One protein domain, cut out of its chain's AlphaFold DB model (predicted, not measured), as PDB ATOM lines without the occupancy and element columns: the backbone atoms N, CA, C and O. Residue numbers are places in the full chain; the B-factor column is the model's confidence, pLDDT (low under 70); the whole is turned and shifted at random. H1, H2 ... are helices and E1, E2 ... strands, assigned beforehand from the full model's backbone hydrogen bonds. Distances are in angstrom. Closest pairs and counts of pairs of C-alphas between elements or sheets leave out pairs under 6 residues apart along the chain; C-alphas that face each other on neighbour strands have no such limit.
ATOM      1  N   ASP A  13     169.438 151.937 225.940       92.19
ATOM      2  CA  ASP A  13     168.173 152.246 226.615       92.19
ATOM      3  C   ASP A  13     167.047 151.229 226.367       92.19
ATOM      4  O   ASP A  13     166.101 151.161 227.151       92.19
ATOM      5  N   ARG A  14     167.166 150.393 225.327       93.94
ATOM      6  CA  ARG A  14     166.233 149.287 225.050       93.94
ATOM      7  C   ARG A  14     166.661 147.952 225.649       93.94
ATOM      8  O   ARG A  14     165.914 146.976 225.584       93.94
ATOM      9  N   VAL A  15     167.853 147.887 226.234       92.69
ATOM     10  CA  VAL A  15     168.338 146.700 226.934       92.69
ATOM     11  C   VAL A  15     167.867 146.760 228.381       92.69
ATOM     12  O   VAL A  15     167.935 147.800 229.033       92.69
ATOM     13  N   ALA A  16     167.403 145.627 228.910       91.25
ATOM     14  CA  ALA A  16     166.971 145.548 230.299       91.25
ATOM     15  C   ALA A  16     168.091 146.045 231.246       91.25
ATOM     16  O   ALA A  16     169.204 145.511 231.184       91.25
ATOM     17  N   PRO A  17     167.818 146.993 232.168       88.81
ATOM     18  CA  PRO A  17     168.840 147.558 233.053       88.81
ATOM     19  C   PRO A  17     169.620 146.504 233.839       88.81
ATOM     20  O   PRO A  17     170.826 146.626 234.004       88.81
ATOM     21  N   ALA A  18     168.964 145.411 234.248       87.81
ATOM     22  CA  ALA A  18     169.606 144.301 234.949       87.81
ATOM     23  C   ALA A  18     170.737 143.636 234.138       87.81
ATOM     24  O   ALA A  18     171.729 143.197 234.720       87.81
ATOM     25  N   VAL A  19     170.608 143.586 232.807       89.19
ATOM     26  CA  VAL A  19     171.656 143.081 231.909       89.19
ATOM     27  C   VAL A  19     172.803 144.084 231.848       89.19
ATOM     28  O   VAL A  19     173.952 143.702 232.050       89.19
ATOM     29  N   LEU A  20     172.508 145.371 231.657       89.81
ATOM     30  CA  LEU A  20     173.535 146.416 231.584       89.81
ATOM     31  C   LEU A  20     174.314 146.571 232.894       89.81
ATOM     32  O   LEU A  20     175.538 146.656 232.876       89.81
ATOM     33  N   SER A  21     173.634 146.519 234.041       86.19
ATOM     34  CA  SER A  21     174.267 146.560 235.365       86.19
ATOM     35  C   SER A  21     175.176 145.357 235.639       86.19
ATOM     36  O   SER A  21     175.964 145.391 236.586       86.19
ATOM     37  N   SER A  22     175.060 144.285 234.849       85.81
ATOM     38  CA  SER A  22     175.888 143.087 234.973       85.81
ATOM     39  C   SER A  22     177.221 143.174 234.224       85.81
ATOM     40  O   SER A  22     178.078 142.323 234.472       85.81
ATOM     41  N   ILE A  23     177.376 144.172 233.344       86.81
ATOM     42  CA  ILE A  23     178.549 144.368 232.493       86.81
ATOM     43  C   ILE A  23     179.706 144.962 233.297       86.81
ATOM     44  O   ILE A  23     179.551 145.961 233.997       86.81
ATOM     45  N   ASP A  24     180.879 144.349 233.162       82.31
ATOM     46  CA  ASP A  24     182.101 144.766 233.856       82.31
ATOM     47  C   ASP A  24     182.940 145.775 233.044       82.31
ATOM     48  O   ASP A  24     183.719 146.538 233.620       82.31
ATOM     49  N   VAL A  25     182.784 145.788 231.714       83.06
ATOM     50  CA  VAL A  25     183.504 146.670 230.780       83.06
ATOM     51  C   VAL A  25     182.561 147.135 229.679       83.06
ATOM     52  O   VAL A  25     181.946 146.316 229.000       83.06
ATOM     53  N   VAL A  26     182.486 148.446 229.464       86.44
ATOM     54  CA  VAL A  26     181.745 149.041 228.351       86.44
ATOM     55  C   VAL A  26     182.730 149.703 227.399       86.44
ATOM     56  O   VAL A  26     183.593 150.474 227.820       86.44
ATOM     57  N   ILE A  27     182.578 149.399 226.114       84.94
ATOM     58  CA  ILE A  27     183.369 149.973 225.030       84.94
ATOM     59  C   ILE A  27     182.398 150.698 224.102       84.94
ATOM     60  O   ILE A  27     181.527 150.062 223.508       84.94
ATOM     61  N   ALA A  28     182.532 152.017 223.981       86.38
ATOM     62  CA  ALA A  28     181.775 152.799 223.008       86.38
ATOM     63  C   ALA A  28     182.676 153.168 221.832       86.38
ATOM     64  O   ALA A  28     183.771 153.687 222.037       86.38
ATOM     65  N   ILE A  29     182.207 152.897 220.614       82.88
ATOM     66  CA  ILE A  29     182.952 153.101 219.368       82.88
ATOM     67  C   ILE A  29     182.082 153.925 218.423       82.88
ATOM     68  O   ILE A  29     180.917 153.592 218.208       82.88
ATOM     69  N   GLY A  30     182.635 154.986 217.837       76.88
ATOM     70  CA  GLY A  30     181.935 155.767 216.819       76.88
ATOM     71  C   GLY A  30     182.445 157.197 216.699       76.88
ATOM     72  O   GLY A  30     183.545 157.515 217.145       76.88
ATOM     73  N   LYS A  31     181.633 158.068 216.087       77.00
ATOM     74  CA  LYS A  31     181.929 159.508 216.000       77.00
ATOM     75  C   LYS A  31     181.865 160.170 217.378       77.00
ATOM     76  O   LYS A  31     182.798 160.871 217.760       77.00
ATOM     77  N   GLU A  32     180.804 159.874 218.128       81.56
ATOM     78  CA  GLU A  32     180.483 160.488 219.423       81.56
ATOM     79  C   GLU A  32     180.294 159.412 220.516       81.56
ATOM     80  O   GLU A  32     179.201 159.225 221.052       81.56
ATOM     81  N   PRO A  33     181.351 158.657 220.875       82.94
ATOM     82  CA  PRO A  33     181.257 157.563 221.850       82.94
ATOM     83  C   PRO A  33     180.840 158.034 223.255       82.94
ATOM     84  O   PRO A  33     180.221 157.279 224.006       82.94
ATOM     85  N   ALA A  34     181.124 159.295 223.598       82.81
ATOM     86  CA  ALA A  34     180.722 159.900 224.865       82.81
ATOM     87  C   ALA A  34     179.196 159.966 225.032       82.81
ATOM     88  O   ALA A  34     178.686 159.737 226.131       82.81
ATOM     89  N   GLU A  35     178.456 160.249 223.954       85.00
ATOM     90  CA  GLU A  35     176.993 160.280 223.993       85.00
ATOM     91  C   GLU A  35     176.428 158.892 224.284       85.00
ATOM     92  O   GLU A  35     175.595 158.738 225.179       85.00
ATOM     93  N   MET A  36     176.962 157.866 223.617       87.62
ATOM     94  CA  MET A  36     176.564 156.474 223.829       87.62
ATOM     95  C   MET A  36     176.791 156.026 225.279       87.62
ATOM     96  O   MET A  36     175.915 155.414 225.896       87.62
ATOM     97  N   LEU A  37     177.937 156.382 225.868       87.44
ATOM     98  CA  LEU A  37     178.215 156.089 227.277       87.44
ATOM     99  C   LEU A  37     177.290 156.838 228.231       87.44
ATOM    100  O   LEU A  37     176.907 156.290 229.265       87.44
ATOM    101  N   ASN A  38     176.898 158.068 227.901       87.44
ATOM    102  CA  ASN A  38     175.933 158.809 228.703       87.44
ATOM    103  C   ASN A  38     174.544 158.158 228.675       87.44
ATOM    104  O   ASN A  38     173.884 158.124 229.715       87.44
ATOM    105  N   ILE A  39     174.110 157.613 227.533       88.88
ATOM    106  CA  ILE A  39     172.859 156.843 227.448       88.88
ATOM    107  C   ILE A  39     172.972 155.587 228.317       88.88
ATOM    108  O   ILE A  39     172.130 155.393 229.191       88.88
ATOM    109  N   PHE A  40     174.049 154.803 228.171       89.94
ATOM    110  CA  PHE A  40     174.287 153.621 229.008       89.94
ATOM    111  C   PHE A  40     174.220 153.953 230.508       89.94
ATOM    112  O   PHE A  40     173.495 153.297 231.256       89.94
ATOM    113  N   ARG A  41     174.931 155.000 230.947       87.00
ATOM    114  CA  ARG A  41     174.967 155.438 232.353       87.00
ATOM    115  C   ARG A  41     173.581 155.796 232.877       87.00
ATOM    116  O   ARG A  41     173.212 155.351 233.961       87.00
ATOM    117  N   LYS A  42     172.788 156.533 232.090       88.44
ATOM    118  CA  LYS A  42     171.388 156.840 232.428       88.44
ATOM    119  C   LYS A  42     170.560 155.565 232.585       88.44
ATOM    120  O   LYS A  42     169.811 155.462 233.551       88.44
ATOM    121  N   SER A  43     170.731 154.587 231.694       89.69
ATOM    122  CA  SER A  43     170.013 153.307 231.746       89.69
ATOM    123  C   SER A  43     170.338 152.473 232.988       89.69
ATOM    124  O   SER A  43     169.483 151.714 233.442       89.69
ATOM    125  N   VAL A  44     171.537 152.618 233.567       88.50
ATOM    126  CA  VAL A  44     171.935 151.936 234.815       88.50
ATOM    127  C   VAL A  44     171.819 152.810 236.072       88.50
ATOM    128  O   VAL A  44     172.107 152.334 237.168       88.50
ATOM    129  N   GLY A  45     171.371 154.065 235.940       83.19
ATOM    130  CA  GLY A  45     171.211 155.002 237.056       83.19
ATOM    131  C   GLY A  45     172.524 155.555 237.626       83.19
ATOM    132  O   GLY A  45     172.555 155.974 238.782       83.19
ATOM    133  N   GLU A  46     173.608 155.552 236.846       81.31
ATOM    134  CA  GLU A  46     174.912 156.092 237.246       81.31
ATOM    135  C   GLU A  46     175.086 157.552 236.794       81.31
ATOM    136  O   GLU A  46     174.580 157.975 235.750       81.31
ATOM    137  N   SER A  47     175.820 158.340 237.586       67.25
ATOM    138  CA  SER A  47     176.157 159.726 237.248       67.25
ATOM    139  C   SER A  47     177.352 159.800 236.281       67.25
ATOM    140  O   SER A  47     178.156 158.868 236.203       67.25
ATOM    141  N   PRO A  48     177.502 160.900 235.517       64.31
ATOM    142  CA  PRO A  48     178.603 161.035 234.570       64.31
ATOM    143  C   PRO A  48     179.953 161.077 235.299       64.31
ATOM    144  O   PRO A  48     180.185 161.953 236.129       64.31
ATOM    145  N   ALA A  49     180.856 160.158 234.956       61.75
ATOM    146  CA  ALA A  49     182.265 160.211 235.342       61.75
ATOM    147  C   ALA A  49     183.124 160.762 234.185       61.75
ATOM    148  O   ALA A  49     182.715 160.618 233.021       61.75
ATOM    149  N   PRO A  50     184.307 161.347 234.472       61.12
ATOM    150  CA  PRO A  50     185.264 161.752 233.446       61.12
ATOM    151  C   PRO A  50     185.558 160.589 232.496       61.12
ATOM    152  O   PRO A  50     185.710 159.448 232.932       61.12
ATOM    153  N   LEU A  51     185.571 160.876 231.198       65.62
ATOM    154  CA  LEU A  51     185.801 159.891 230.148       65.62
ATOM    155  C   LEU A  51     187.234 160.018 229.644       65.62
ATOM    156  O   LEU A  51     187.680 161.124 229.338       65.62
ATOM    157  N   GLU A  52     187.938 158.892 229.544       64.56
ATOM    158  CA  GLU A  52     189.225 158.843 228.858       64.56
ATOM    159  C   GLU A  52     188.973 158.686 227.356       64.56
ATOM    160  O   GLU A  52     188.303 157.754 226.905       64.56
ATOM    161  N   ASN A  53     189.450 159.669 226.597       65.31
ATOM    162  CA  ASN A  53     189.225 159.798 225.166       65.31
ATOM    163  C   ASN A  53     190.418 159.177 224.435       65.31
ATOM    164  O   ASN A  53     191.522 159.715 224.519       65.31
ATOM    165  N   VAL A  54     190.202 158.076 223.714       69.31
ATOM    166  CA  VAL A  54     191.236 157.469 222.872       69.31
ATOM    167  C   VAL A  54     190.758 157.495 221.426       69.31
ATOM    168  O   VAL A  54     189.761 156.868 221.072       69.31
ATOM    169  N   THR A  55     191.458 158.242 220.580       70.19
ATOM    170  CA  THR A  55     191.260 158.176 219.129       70.19
ATOM    171  C   THR A  55     192.108 157.034 218.594       70.19
ATOM    172  O   THR A  55     193.318 157.035 218.796       70.19
ATOM    173  N   LEU A  56     191.471 156.076 217.924       66.81
ATOM    174  CA  LEU A  56     192.147 154.961 217.279       66.81
ATOM    175  C   LEU A  56     192.269 155.219 215.781       66.81
ATOM    176  O   LEU A  56     191.292 155.560 215.107       66.81
ATOM    177  N   HIS A  57     193.472 155.042 215.257       65.19
ATOM    178  CA  HIS A  57     193.781 155.129 213.840       65.19
ATOM    179  C   HIS A  57     193.455 153.814 213.107       65.19
ATOM    180  O   HIS A  57     193.322 152.752 213.727       65.19
ATOM    181  N   PRO A  58     193.307 153.861 211.768       62.91
ATOM    182  CA  PRO A  58     193.167 152.667 210.941       62.91
ATOM    183  C   PRO A  58     194.169 151.564 211.313       62.91
ATOM    184  O   PRO A  58     195.373 151.801 211.355       62.91
ATOM    185  N   GLY A  59     193.665 150.355 211.578       61.25
ATOM    186  CA  GLY A  59     194.479 149.195 211.959       61.25
ATOM    187  C   GLY A  59     194.754 149.016 213.459       61.25
ATOM    188  O   GLY A  59     195.236 147.952 213.834       61.25
ATOM    189  N   GLU A  60     194.406 149.974 214.326       61.66
ATOM    190  CA  GLU A  60     194.699 149.882 215.773       61.66
ATOM    191  C   GLU A  60     193.688 149.041 216.574       61.66
ATOM    192  O   GLU A  60     194.025 148.515 217.630       61.66
ATOM    193  N   LEU A  61     192.461 148.868 216.068       62.59
ATOM    194  CA  LEU A  61     191.435 148.001 216.678       62.59
ATOM    195  C   LEU A  61     191.162 146.742 215.848       62.59
ATOM    196  O   LEU A  61     190.984 145.648 216.379       62.59
ATOM    197  N   TRP A  62     191.080 146.913 214.528       50.81
ATOM    198  CA  TRP A  62     190.776 145.861 213.565       50.81
ATOM    199  C   TRP A  62     191.429 146.212 212.217       50.81
ATOM    200  O   TRP A  62     191.301 147.358 211.773       50.81
ATOM    201  N   PRO A  63     192.080 145.258 211.523       51.44
ATOM    202  CA  PRO A  63     192.836 145.527 210.292       51.44
ATOM    203  C   PRO A  63     191.980 146.026 209.112       51.44
ATOM    204  O   PRO A  63     192.510 146.581 208.159       51.44
ATOM    205  N   GLY A  64     190.655 145.871 209.174       52.50
ATOM    206  CA  GLY A  64     189.696 146.409 208.197       52.50
ATOM    207  C   GLY A  64     189.110 147.791 208.525       52.50
ATOM    208  O   GLY A  64     188.180 148.225 207.848       52.50
ATOM    209  N   CYS A  65     189.576 148.478 209.572       53.16
ATOM    210  CA  CYS A  65     189.081 149.813 209.906       53.16
ATOM    211  C   CYS A  65     189.747 150.857 208.993       53.16
ATOM    212  O   CYS A  65     190.907 151.191 209.191       53.16
ATOM    213  N   ALA A  66     189.032 151.341 207.973       58.38
ATOM    214  CA  ALA A  66     189.566 152.280 206.975       58.38
ATOM    215  C   ALA A  66     189.502 153.763 207.401       58.38
ATOM    216  O   ALA A  66     189.987 154.634 206.683       58.38
ATOM    217  N   ILE A  67     188.890 154.058 208.551       55.91
ATOM    218  CA  ILE A  67     188.699 155.411 209.081       55.91
ATOM    219  C   ILE A  67     189.025 155.434 210.577       55.91
ATOM    220  O   ILE A  67     188.789 154.432 211.250       55.91
ATOM    221  N   PRO A  68     189.553 156.545 211.115       57.28
ATOM    222  CA  PRO A  68     189.777 156.664 212.548       57.28
ATOM    223  C   PRO A  68     188.449 156.572 213.312       57.28
ATOM    224  O   PRO A  68     187.432 157.127 212.884       57.28
ATOM    225  N   VAL A  69     188.465 155.879 214.449       63.16
ATOM    226  CA  VAL A  69     187.305 155.706 215.331       63.16
ATOM    227  C   VAL A  69     187.652 156.191 216.730       63.16
ATOM    228  O   VAL A  69     188.718 155.881 217.257       63.16
ATOM    229  N   ASN A  70     186.753 156.948 217.353       65.19
ATOM    230  CA  ASN A  70     186.917 157.299 218.757       65.19
ATOM    231  C   ASN A  70     186.401 156.140 219.610       65.19
ATOM    232  O   ASN A  70     185.293 155.641 219.386       65.19
ATOM    233  N   LEU A  71     187.211 155.730 220.581       70.38
ATOM    234  CA  LEU A  71     186.913 154.671 221.527       70.38
ATOM    235  C   LEU A  71     186.939 155.234 222.946       70.38
ATOM    236  O   LEU A  71     187.902 155.878 223.358       70.38
ATOM    237  N   HIS A  72     185.873 154.978 223.702       72.75
ATOM    238  CA  HIS A  72     185.836 155.259 225.136       72.75
ATOM    239  C   HIS A  72     185.669 153.968 225.919       72.75
ATOM    240  O   HIS A  72     184.764 153.175 225.640       72.75
ATOM    241  N   LEU A  73     186.511 153.806 226.938       69.69
ATOM    242  CA  LEU A  73     186.401 152.733 227.914       69.69
ATOM    243  C   LEU A  73     185.705 153.247 229.165       69.69
ATOM    244  O   LEU A  73     186.093 154.260 229.750       69.69
ATOM    245  N   TYR A  74     184.685 152.515 229.596       71.50
ATOM    246  CA  TYR A  74     184.012 152.761 230.857       71.50
ATOM    247  C   TYR A  74     184.000 151.497 231.712       71.50
ATOM    248  O   TYR A  74     183.648 150.410 231.255       71.50
ATOM    249  N   LEU A  75     184.396 151.665 232.973       71.50
ATOM    250  CA  LEU A  75     184.419 150.625 233.992       71.50
ATOM    251  C   LEU A  75     183.343 150.965 235.032       71.50
ATOM    252  O   LEU A  75     183.578 151.847 235.863       71.50
TER     253      LEU A  75
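AT A GLANCE: This is residues 13 to 75 of the 101 residues of an uncharacterized protein of Acidobacteria bacterium (UniProt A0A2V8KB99). A small three-stranded antiparallel sheet has one helix, H2, packed over one face and running along its strands, while the short helix H1 sits near the last turns of H2, off the sheet. The hairpin of E2 and E3 ends in a long loop, residues 57 to 68, at one end of an elongated shape. The printed part has 63 residues, with named elements in the order H1, E1, H2, E2, E3 and a sheet order of E1, E3, E2. The class is mixed, helices and strands, with 32 residues in named elements. The whole is only just compact, close to loose, with a radius of gyration of the C-alphas of 12.8 A and spans of 35 by 21 by 18 A.

HOW THE PARTS SIT: H1, residues 17 to 20, touches H2, residues 33 to 44, through residues 40 to 44 of H2 alone; the closest C-alphas, of Pro 17 and Val 44, are 5.6 A apart. E1, residues 26 to 30, is an edge strand, antiparallel to the inner strand E3, residues 69 to 74, with N 28 and O 72 3.0 A apart, within hydrogen-bond range. H2 is on the sheet at a height over the sheet of 9.3 A, over E1 and E3; its closest C-alphas to E1 are those of Met 36 and Ala 28, 6.4 A apart. E1, H2 and E2, residues 52 to 56, form a split strand-helix-strand unit, two strands running the same way with E3 between them, and its crossover is right-handed. E2 and E3 are an antiparallel hairpin, with N 56 and O 69 2.8 A apart, within hydrogen-bond range. In H2 every O i to N i+4 pair is within hydrogen-bond range; H1 is too short for such a pair.

IN THESE COORDINATES: H1 begins at C-alpha 17, (168.840, 147.558, 233.053), and is 5.1 A long. E1 measures 13.4 A, H2 16.9 A, E2 12.6 A and E3 16.1 A from first to last C-alpha. E3 ends at C-alpha 74, (184.012, 152.761, 230.857).

THE WHOLE: The two C-alphas farthest apart, of Gly 45 and Pro 63, are 35.7 A apart. The printed part has no cut, and the link from E2 to E3 is long. Mean pLDDT of the printed part is 75.7; residues 47 to 54, 56 to 70 and 73 are under 70.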